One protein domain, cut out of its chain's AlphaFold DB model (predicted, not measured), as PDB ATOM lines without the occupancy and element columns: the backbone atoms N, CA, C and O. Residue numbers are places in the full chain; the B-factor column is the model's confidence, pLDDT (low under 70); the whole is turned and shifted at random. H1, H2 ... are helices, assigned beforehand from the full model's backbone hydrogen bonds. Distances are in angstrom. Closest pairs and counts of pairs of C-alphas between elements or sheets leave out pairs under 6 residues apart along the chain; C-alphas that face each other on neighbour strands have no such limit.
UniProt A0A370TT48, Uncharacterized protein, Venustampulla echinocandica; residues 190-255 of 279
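This is residues 190 to 255 of the 279 residues of an uncharacterized protein of Venustampulla echinocandica (UniProt A0A370TT48). One long helix, H1, makes the length of a rod, and its residues 190 to 220 stand free; past its last residue the chain folds back through short H2 to H3, set crosswise to H1 and apart from it. The printed part has 66 residues with three named helices, H1, H2, H3, and no named strand: all helix. It is extended, with a radius of gyration of the C-alphas of 19.8 A and spans of 66 by 21 by 17 A.

Start with H1, residues 190 to 231, then H2, residues 233 to 239: they are close but not clearly touching, the closest C-alphas being Glu 229 and Cys 236, 6.3 A apart. They run opposite ways at a steep tilt of 56 degrees. H3, residues 244 to 255, is apart from both. Every O i to N i+4 pair is within hydrogen-bond range in H1, 6 of 8 in H3 and 1 of 3 in H2, where 3 of 4 O i to N i+3 pairs are.

Find C-alpha 190 at (-20.311, -21.443, -7.955); H1 runs 61.5 A to C-alpha 231. H3 runs 17.5 A to C-alpha 255 at (-13.237, -28.167, 36.219).

The C-alphas farthest apart, Gln 190 and Glu 234, are 66.3 A apart. The printed part has no cut, and both links are tight. Look for pLDDT under 70 at residues 236 to 255.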
ATOM      1  N   GLN A 190     -19.187 -20.834  -8.664       90.19
ATOM      2  CA  GLN A 190     -20.311 -21.443  -7.955       90.19
ATOM      3  C   GLN A 190     -19.842 -22.241  -6.733       90.19
ATOM      4  O   GLN A 190     -20.466 -22.158  -5.671       90.19
ATOM      5  N   PHE A 191     -18.738 -22.981  -6.862       91.12
ATOM      6  CA  PHE A 191     -18.166 -23.741  -5.756       91.12
ATOM      7  C   PHE A 191     -17.645 -22.819  -4.646       91.12
ATOM      8  O   PHE A 191     -17.978 -23.015  -3.476       91.12
ATOM      9  N   GLU A 192     -16.919 -21.757  -5.000       93.81
ATOM     10  CA  GLU A 192     -16.433 -20.767  -4.033       93.81
ATOM     11  C   GLU A 192     -17.574 -20.017  -3.340       93.81
ATOM     12  O   GLU A 192     -17.494 -19.701  -2.149       93.81
ATOM     13  N   SER A 193     -18.660 -19.718  -4.060       94.56
ATOM     14  CA  SER A 193     -19.845 -19.120  -3.443       94.56
ATOM     15  C   SER A 193     -20.515 -20.078  -2.458       94.56
ATOM     16  O   SER A 193     -20.940 -19.647  -1.384       94.56
ATOM     17  N   TRP A 194     -20.615 -21.363  -2.805       95.69
ATOM     18  CA  TRP A 194     -21.188 -22.377  -1.925       95.69
ATOM     19  C   TRP A 194     -20.337 -22.570  -0.665       95.69
ATOM     20  O   TRP A 194     -20.873 -22.588   0.444       95.69
ATOM     21  N   GLN A 195     -19.012 -22.620  -0.816       96.19
ATOM     22  CA  GLN A 195     -18.087 -22.753   0.306       96.19
ATOM     23  C   GLN A 195     -18.192 -21.564   1.271       96.19
ATOM     24  O   GLN A 195     -18.331 -21.767   2.478       96.19
ATOM     25  N   ARG A 196     -18.237 -20.328   0.753       95.94
ATOM     26  CA  ARG A 196     -18.441 -19.129   1.586       95.94
ATOM     27  C   ARG A 196     -19.764 -19.168   2.346       95.94
ATOM     28  O   ARG A 196     -19.819 -18.768   3.508       95.94
ATOM     29  N   GLN A 197     -20.832 -19.661   1.719       95.88
ATOM     30  CA  GLN A 197     -22.130 -19.788   2.380       95.88
ATOM     31  C   GLN A 197     -22.106 -20.849   3.488       95.88
ATOM     32  O   GLN A 197     -22.697 -20.641   4.550       95.88
ATOM     33  N   HIS A 198     -21.402 -21.959   3.269       95.69
ATOM     34  CA  HIS A 198     -21.220 -23.001   4.274       95.69
ATOM     35  C   HIS A 198     -20.424 -22.486   5.483       95.69
ATOM     36  O   HIS A 198     -20.875 -22.617   6.622       95.69
ATOM     37  N   GLU A 199     -19.292 -21.819   5.248       96.88
ATOM     38  CA  GLU A 199     -18.464 -21.219   6.305       96.88
ATOM     39  C   GLU A 199     -19.224 -20.133   7.091       96.88
ATOM     40  O   GLU A 199     -19.164 -20.078   8.326       96.88
ATOM     41  N   ALA A 200     -20.023 -19.307   6.404       95.50
ATOM     42  CA  ALA A 200     -20.904 -18.336   7.051       95.50
ATOM     43  C   ALA A 200     -21.974 -19.018   7.928       95.50
ATOM     44  O   ALA A 200     -22.212 -18.589   9.058       95.50
ATOM     45  N   GLY A 201     -22.577 -20.113   7.457       96.69
ATOM     46  CA  GLY A 201     -23.557 -20.886   8.227       96.69
ATOM     47  C   GLY A 201     -22.961 -21.551   9.473       96.69
ATOM     48  O   GLY A 201     -23.562 -21.517  10.555       96.69
ATOM     49  N   GLU A 202     -21.754 -22.107   9.362       95.12
ATOM     50  CA  GLU A 202     -21.053 -22.698  10.503       95.12
ATOM     51  C   GLU A 202     -20.677 -21.658  11.558       95.12
ATOM     52  O   GLU A 202     -20.868 -21.895  12.756       95.12
ATOM     53  N   SER A 203     -20.141 -20.510  11.135       93.19
ATOM     54  CA  SER A 203     -19.752 -19.446  12.065       93.19
ATOM     55  C   SER A 203     -20.961 -18.895  12.828       93.19
ATOM     56  O   SER A 203     -20.880 -18.734  14.049       93.19
ATOM     57  N   HIS A 204     -22.104 -18.722  12.155       95.88
ATOM     58  CA  HIS A 204     -23.362 -18.332  12.792       95.88
ATOM     59  C   HIS A 204     -23.822 -19.369  13.828       95.88
ATOM     60  O   HIS A 204     -24.136 -19.018  14.964       95.88
ATOM     61  N   THR A 205     -23.804 -20.656  13.472       93.56
ATOM     62  CA  THR A 205     -24.227 -21.737  14.381       93.56
ATOM     63  C   THR A 205     -23.321 -21.819  15.614       93.56
ATOM     64  O   THR A 205     -23.809 -21.925  16.740       93.56
ATOM     65  N   ARG A 206     -21.997 -21.694  15.441       93.81
ATOM     66  CA  ARG A 206     -21.052 -21.654  16.573       93.81
ATOM     67  C   ARG A 206     -21.265 -20.427  17.459       93.81
ATOM     68  O   ARG A 206     -21.168 -20.549  18.680       93.81
ATOM     69  N   ALA A 207     -21.538 -19.261  16.873       92.81
ATOM     70  CA  ALA A 207     -21.823 -18.045  17.632       92.81
ATOM     71  C   ALA A 207     -23.115 -18.184  18.451       92.81
ATOM     72  O   ALA A 207     -23.126 -17.835  19.630       92.81
ATOM     73  N   GLN A 208     -24.160 -18.771  17.863       94.62
ATOM     74  CA  GLN A 208     -25.427 -19.022  18.542       94.62
ATOM     75  C   GLN A 208     -25.265 -19.993  19.719       94.62
ATOM     76  O   GLN A 208     -25.690 -19.676  20.826       94.62
ATOM     77  N   ILE A 209     -24.569 -21.121  19.528       90.75
ATOM     78  CA  ILE A 209     -24.304 -22.081  20.615       90.75
ATOM     79  C   ILE A 209     -23.517 -21.415  21.755       90.75
ATOM     80  O   ILE A 209     -23.798 -21.650  22.931       90.75
ATOM     81  N   ARG A 210     -22.541 -20.552  21.438       92.25
ATOM     82  CA  ARG A 210     -21.794 -19.793  22.456       92.25
ATOM     83  C   ARG A 210     -22.677 -18.803  23.215       92.25
ATOM     84  O   ARG A 210     -22.521 -18.692  24.425       92.25
ATOM     85  N   ALA A 211     -23.585 -18.109  22.535       92.69
ATOM     86  CA  ALA A 211     -24.513 -17.185  23.183       92.69
ATOM     87  C   ALA A 211     -25.479 -17.934  24.119       92.69
ATOM     88  O   ALA A 211     -25.551 -17.623  25.305       92.69
ATOM     89  N   GLU A 212     -26.128 -18.991  23.623       92.69
ATOM     90  CA  GLU A 212     -27.089 -19.778  24.408       92.69
ATOM     91  C   GLU A 212     -26.420 -20.484  25.600       92.69
ATOM     92  O   GLU A 212     -26.952 -20.492  26.709       92.69
ATOM     93  N   SER A 213     -25.212 -21.030  25.414       91.44
ATOM     94  CA  SER A 213     -24.464 -21.666  26.511       91.44
ATOM     95  C   SER A 213     -24.022 -20.677  27.592       91.44
ATOM     96  O   SER A 213     -24.034 -21.033  28.772       91.44
ATOM     97  N   GLN A 214     -23.682 -19.432  27.237       91.19
ATOM     98  CA  GLN A 214     -23.371 -18.397  28.228       91.19
ATOM     99  C   GLN A 214     -24.587 -18.024  29.076       91.19
ATOM    100  O   GLN A 214     -24.445 -17.842  30.288       91.19
ATOM    101  N   ASP A 215     -25.771 -17.944  28.473       91.31
ATOM    102  CA  ASP A 215     -27.003 -17.632  29.199       91.31
ATOM    103  C   ASP A 215     -27.390 -18.771  30.150       91.31
ATOM    104  O   ASP A 215     -27.706 -18.523  31.319       91.31
ATOM    105  N   VAL A 216     -27.256 -20.027  29.707       92.12
ATOM    106  CA  VAL A 216     -27.465 -21.209  30.562       92.12
ATOM    107  C   VAL A 216     -26.463 -21.242  31.718       92.12
ATOM    108  O   VAL A 216     -26.847 -21.503  32.862       92.12
ATOM    109  N   TYR A 217     -25.190 -20.937  31.460       90.94
ATOM    110  CA  TYR A 217     -24.159 -20.897  32.498       90.94
ATOM    111  C   TYR A 217     -24.434 -19.795  33.533       90.94
ATOM    112  O   TYR A 217     -24.403 -20.054  34.738       90.94
ATOM    113  N   LYS A 218     -24.801 -18.583  33.090       92.44
ATOM    114  CA  LYS A 218     -25.181 -17.471  33.981       92.44
ATOM    115  C   LYS A 218     -26.418 -17.794  34.818       92.44
ATOM    116  O   LYS A 218     -26.433 -17.515  36.020       92.44
ATOM    117  N   ALA A 219     -27.439 -18.399  34.213       93.94
ATOM    118  CA  ALA A 219     -28.639 -18.830  34.927       93.94
ATOM    119  C   ALA A 219     -28.307 -19.896  35.984       93.94
ATOM    120  O   ALA A 219     -28.785 -19.818  37.117       93.94
ATOM    121  N   SER A 220     -27.429 -20.843  35.645       93.69
ATOM    122  CA  SER A 220     -26.979 -21.901  36.556       93.69
ATOM    123  C   SER A 220     -26.206 -21.334  37.747       93.69
ATOM    124  O   SER A 220     -26.539 -21.653  38.888       93.69
ATOM    125  N   ILE A 221     -25.253 -20.421  37.513       93.44
ATOM    126  CA  ILE A 221     -24.540 -19.717  38.593       93.44
ATOM    127  C   ILE A 221     -25.526 -18.964  39.484       93.44
ATOM    128  O   ILE A 221     -25.455 -19.073  40.705       93.44
ATOM    129  N   THR A 222     -26.475 -18.236  38.893       94.25
ATOM    130  CA  THR A 222     -27.468 -17.470  39.660       94.25
ATOM    131  C   THR A 222     -28.302 -18.380  40.564       94.25
ATOM    132  O   THR A 222     -28.570 -18.037  41.714       94.25
ATOM    133  N   ASN A 223     -28.690 -19.559  40.075       94.50
ATOM    134  CA  ASN A 223     -29.426 -20.539  40.871       94.50
ATOM    135  C   ASN A 223     -28.571 -21.140  41.993       94.50
ATOM    136  O   ASN A 223     -29.079 -21.309  43.101       94.50
ATOM    137  N   ILE A 224     -27.289 -21.415  41.739       92.00
ATOM    138  CA  ILE A 224     -26.351 -21.899  42.764       92.00
ATOM    139  C   ILE A 224     -26.175 -20.848  43.864       92.00
ATOM    140  O   ILE A 224     -26.299 -21.181  45.039       92.00
ATOM    141  N   VAL A 225     -25.969 -19.578  43.506       90.38
ATOM    142  CA  VAL A 225     -25.844 -18.481  44.482       90.38
ATOM    143  C   VAL A 225     -27.110 -18.371  45.337       90.38
ATOM    144  O   VAL A 225     -27.015 -18.360  46.560       90.38
ATOM    145  N   LYS A 226     -28.300 -18.413  44.725       92.62
ATOM    146  CA  LYS A 226     -29.579 -18.401  45.460       92.62
ATOM    147  C   LYS A 226     -29.763 -19.608  46.383       92.62
ATOM    148  O   LYS A 226     -30.400 -19.491  47.427       92.62
ATOM    149  N   LEU A 227     -29.266 -20.784  45.995       94.25
ATOM    150  CA  LEU A 227     -29.293 -21.972  46.851       94.25
ATOM    151  C   LEU A 227     -28.351 -21.810  48.046       94.25
ATOM    152  O   LEU A 227     -28.747 -22.126  49.166       94.25
ATOM    153  N   LEU A 228     -27.150 -21.272  47.831       88.31
ATOM    154  CA  LEU A 228     -26.191 -20.997  48.902       88.31
ATOM    155  C   LEU A 228     -26.730 -19.956  49.896       88.31
ATOM    156  O   LEU A 228     -26.654 -20.185  51.102       88.31
ATOM    157  N   GLU A 229     -27.368 -18.889  49.404       88.81
ATOM    158  CA  GLU A 229     -28.039 -17.878  50.240       88.81
ATOM    159  C   GLU A 229     -29.133 -18.478  51.137       88.81
ATOM    160  O   GLU A 229     -29.331 -18.026  52.264       88.81
ATOM    161  N   ARG A 230     -29.842 -19.512  50.662       92.62
ATOM    162  CA  ARG A 230     -30.886 -20.199  51.442       92.62
ATOM    163  C   ARG A 230     -30.331 -21.188  52.458       92.62
ATOM    164  O   ARG A 230     -30.951 -21.384  53.497       92.62
ATOM    165  N   LEU A 231     -29.221 -21.853  52.136       92.12
ATOM    166  CA  LEU A 231     -28.679 -22.934  52.958       92.12
ATOM    167  C   LEU A 231     -27.873 -22.425  54.153       92.12
ATOM    168  O   LEU A 231     -27.847 -23.099  55.181       92.12
ATOM    169  N   SER A 232     -27.220 -21.265  54.050       88.19
ATOM    170  CA  SER A 232     -26.480 -20.706  55.182       88.19
ATOM    171  C   SER A 232     -26.279 -19.192  55.053       88.19
ATOM    172  O   SER A 232     -25.285 -18.742  54.473       88.19
ATOM    173  N   PRO A 233     -27.184 -18.376  55.625       81.56
ATOM    174  CA  PRO A 233     -27.014 -16.924  55.642       81.56
ATOM    175  C   PRO A 233     -25.747 -16.482  56.400       81.56
ATOM    176  O   PRO A 233     -25.200 -15.422  56.100       81.56
ATOM    177  N   GLU A 234     -25.228 -17.307  57.319       80.62
ATOM    178  CA  GLU A 234     -23.983 -17.020  58.046       80.62
ATOM    179  C   GLU A 234     -22.725 -17.212  57.183       80.62
ATOM    180  O   GLU A 234     -21.779 -16.433  57.294       80.62
ATOM    181  N   LEU A 235     -22.719 -18.171  56.246       70.38
ATOM    182  CA  LEU A 235     -21.617 -18.319  55.283       70.38
ATOM    183  C   LEU A 235     -21.592 -17.177  54.254       70.38
ATOM    184  O   LEU A 235     -20.515 -16.762  53.820       70.38
ATOM    185  N   CYS A 236     -22.749 -16.607  53.902       63.12
ATOM    186  CA  CYS A 236     -22.826 -15.486  52.960       63.12
ATOM    187  C   CYS A 236     -22.122 -14.217  53.462       63.12
ATOM    188  O   CYS A 236     -21.552 -13.492  52.646       63.12
ATOM    189  N   GLN A 237     -22.079 -13.962  54.774       68.75
ATOM    190  CA  GLN A 237     -21.332 -12.815  55.313       68.75
ATOM    191  C   GLN A 237     -19.813 -12.975  55.155       68.75
ATOM    192  O   GLN A 237     -19.113 -11.988  54.941       68.75
ATOM    193  N   SER A 238     -19.303 -14.211  55.183       64.31
ATOM    194  CA  SER A 238     -17.884 -14.499  54.943       64.31
ATOM    195  C   SER A 238     -17.525 -14.423  53.452       64.31
ATOM    196  O   SER A 238     -16.484 -13.876  53.084       64.31
ATOM    197  N   VAL A 239     -18.413 -14.902  52.572       63.62
ATOM    198  CA  VAL A 239     -18.178 -14.930  51.117       63.62
ATOM    199  C   VAL A 239     -18.373 -13.556  50.463       63.62
ATOM    200  O   VAL A 239     -17.680 -13.254  49.497       63.62
ATOM    201  N   ALA A 240     -19.219 -12.676  51.011       61.56
ATOM    202  CA  ALA A 240     -19.380 -11.304  50.512       61.56
ATOM    203  C   ALA A 240     -18.091 -10.456  50.611       61.56
ATOM    204  O   ALA A 240     -17.951  -9.463  49.898       61.56
ATOM    205  N   SER A 241     -17.129 -10.861  51.452       66.00
ATOM    206  CA  SER A 241     -15.798 -10.244  51.507       66.00
ATOM    207  C   SER A 241     -14.883 -10.669  50.350       66.00
ATOM    208  O   SER A 241     -13.867 -10.014  50.107       66.00
ATOM    209  N   TYR A 242     -15.203 -11.753  49.639       60.97
ATOM    210  CA  TYR A 242     -14.426 -12.220  48.497       60.97
ATOM    211  C   TYR A 242     -14.982 -11.619  47.208       60.97
ATOM    212  O   TYR A 242     -16.155 -11.781  46.875       60.97
ATOM    213  N   ARG A 243     -14.124 -10.918  46.455       65.88
ATOM    214  CA  ARG A 243     -14.502 -10.372  45.146       65.88
ATOM    215  C   ARG A 243     -15.053 -11.497  44.255       65.88
ATOM    216  O   ARG A 243     -14.382 -12.521  44.116       65.88
ATOM    217  N   PRO A 244     -16.197 -11.297  43.577       59.91
ATOM    218  CA  PRO A 244     -16.818 -12.318  42.726       59.91
ATOM    219  C   PRO A 244     -15.904 -12.807  41.585       59.91
ATOM    220  O   PRO A 244     -16.062 -13.925  41.099       59.91
ATOM    221  N   GLU A 245     -14.896 -12.019  41.207       66.88
ATOM    222  CA  GLU A 245     -13.865 -12.381  40.225       66.88
ATOM    223  C   GLU A 245     -12.990 -13.573  40.671       66.88
ATOM    224  O   GLU A 245     -12.559 -14.363  39.832       66.88
ATOM    225  N   PHE A 246     -12.779 -13.771  41.979       59.56
ATOM    226  CA  PHE A 246     -11.955 -14.870  42.511       59.56
ATOM    227  C   PHE A 246     -12.674 -16.230  42.515       59.56
ATOM    228  O   PHE A 246     -12.038 -17.281  42.377       59.56
ATOM    229  N   LEU A 247     -14.004 -16.233  42.632       60.22
ATOM    230  CA  LEU A 247     -14.798 -17.467  42.609       60.22
ATOM    231  C   LEU A 247     -14.906 -18.052  41.194       60.22
ATOM    232  O   LEU A 247     -14.890 -19.272  41.036       60.22
ATOM    233  N   LEU A 248     -14.924 -17.209  40.154       58.03
ATOM    234  CA  LEU A 248     -14.858 -17.688  38.769       58.03
ATOM    235  C   LEU A 248     -13.503 -18.333  38.432       58.03
ATOM    236  O   LEU A 248     -13.468 -19.309  37.685       58.03
ATOM    237  N   TRP A 249     -12.401 -17.822  38.988       56.62
ATOM    238  CA  TRP A 249     -11.060 -18.370  38.743       56.62
ATOM    239  C   TRP A 249     -10.847 -19.734  39.410       56.62
ATOM    240  O   TRP A 249     -10.319 -20.653  38.787       56.62
ATOM    241  N   SER A 250     -11.304 -19.892  40.654       54.19
ATOM    242  CA  SER A 250     -11.143 -21.143  41.411       54.19
ATOM    243  C   SER A 250     -12.001 -22.290  40.861       54.19
ATOM    244  O   SER A 250     -11.507 -23.411  40.739       54.19
ATOM    245  N   TYR A 251     -13.239 -22.021  40.431       53.91
ATOM    246  CA  TYR A 251     -14.077 -23.043  39.786       53.91
ATOM    247  C   TYR A 251     -13.653 -23.349  38.343       53.91
ATOM    248  O   TYR A 251     -13.714 -24.505  37.926       53.91
ATOM    249  N   GLY A 252     -13.163 -22.355  37.593       50.84
ATOM    250  CA  GLY A 252     -12.588 -22.581  36.264       50.84
ATOM    251  C   GLY A 252     -11.348 -23.482  36.303       50.84
ATOM    252  O   GLY A 252     -11.206 -24.362  35.459       50.84
ATOM    253  N   ALA A 253     -10.492 -23.325  37.317       51.66
ATOM    254  CA  ALA A 253      -9.318 -24.177  37.508       51.66
ATOM    255  C   ALA A 253      -9.678 -25.608  37.955       51.66
ATOM    256  O   ALA A 253      -9.038 -26.563  37.519       51.66
ATOM    257  N   ALA A 254     -10.723 -25.775  38.772       49.28
ATOM    258  CA  ALA A 254     -11.130 -27.084  39.288       49.28
ATOM    259  C   ALA A 254     -11.833 -27.977  38.247       49.28
ATOM    260  O   ALA A 254     -11.773 -29.199  38.354       49.28
ATOM    261  N   VAL A 255     -12.490 -27.398  37.236       49.50
ATOM    262  CA  VAL A 255     -13.237 -28.167  36.219       49.50
ATOM    263  C   VAL A 255     -12.379 -28.517  34.995       49.50
ATOM    264  O   VAL A 255     -12.718 -29.437  34.254       49.50
TER     265      VAL A 255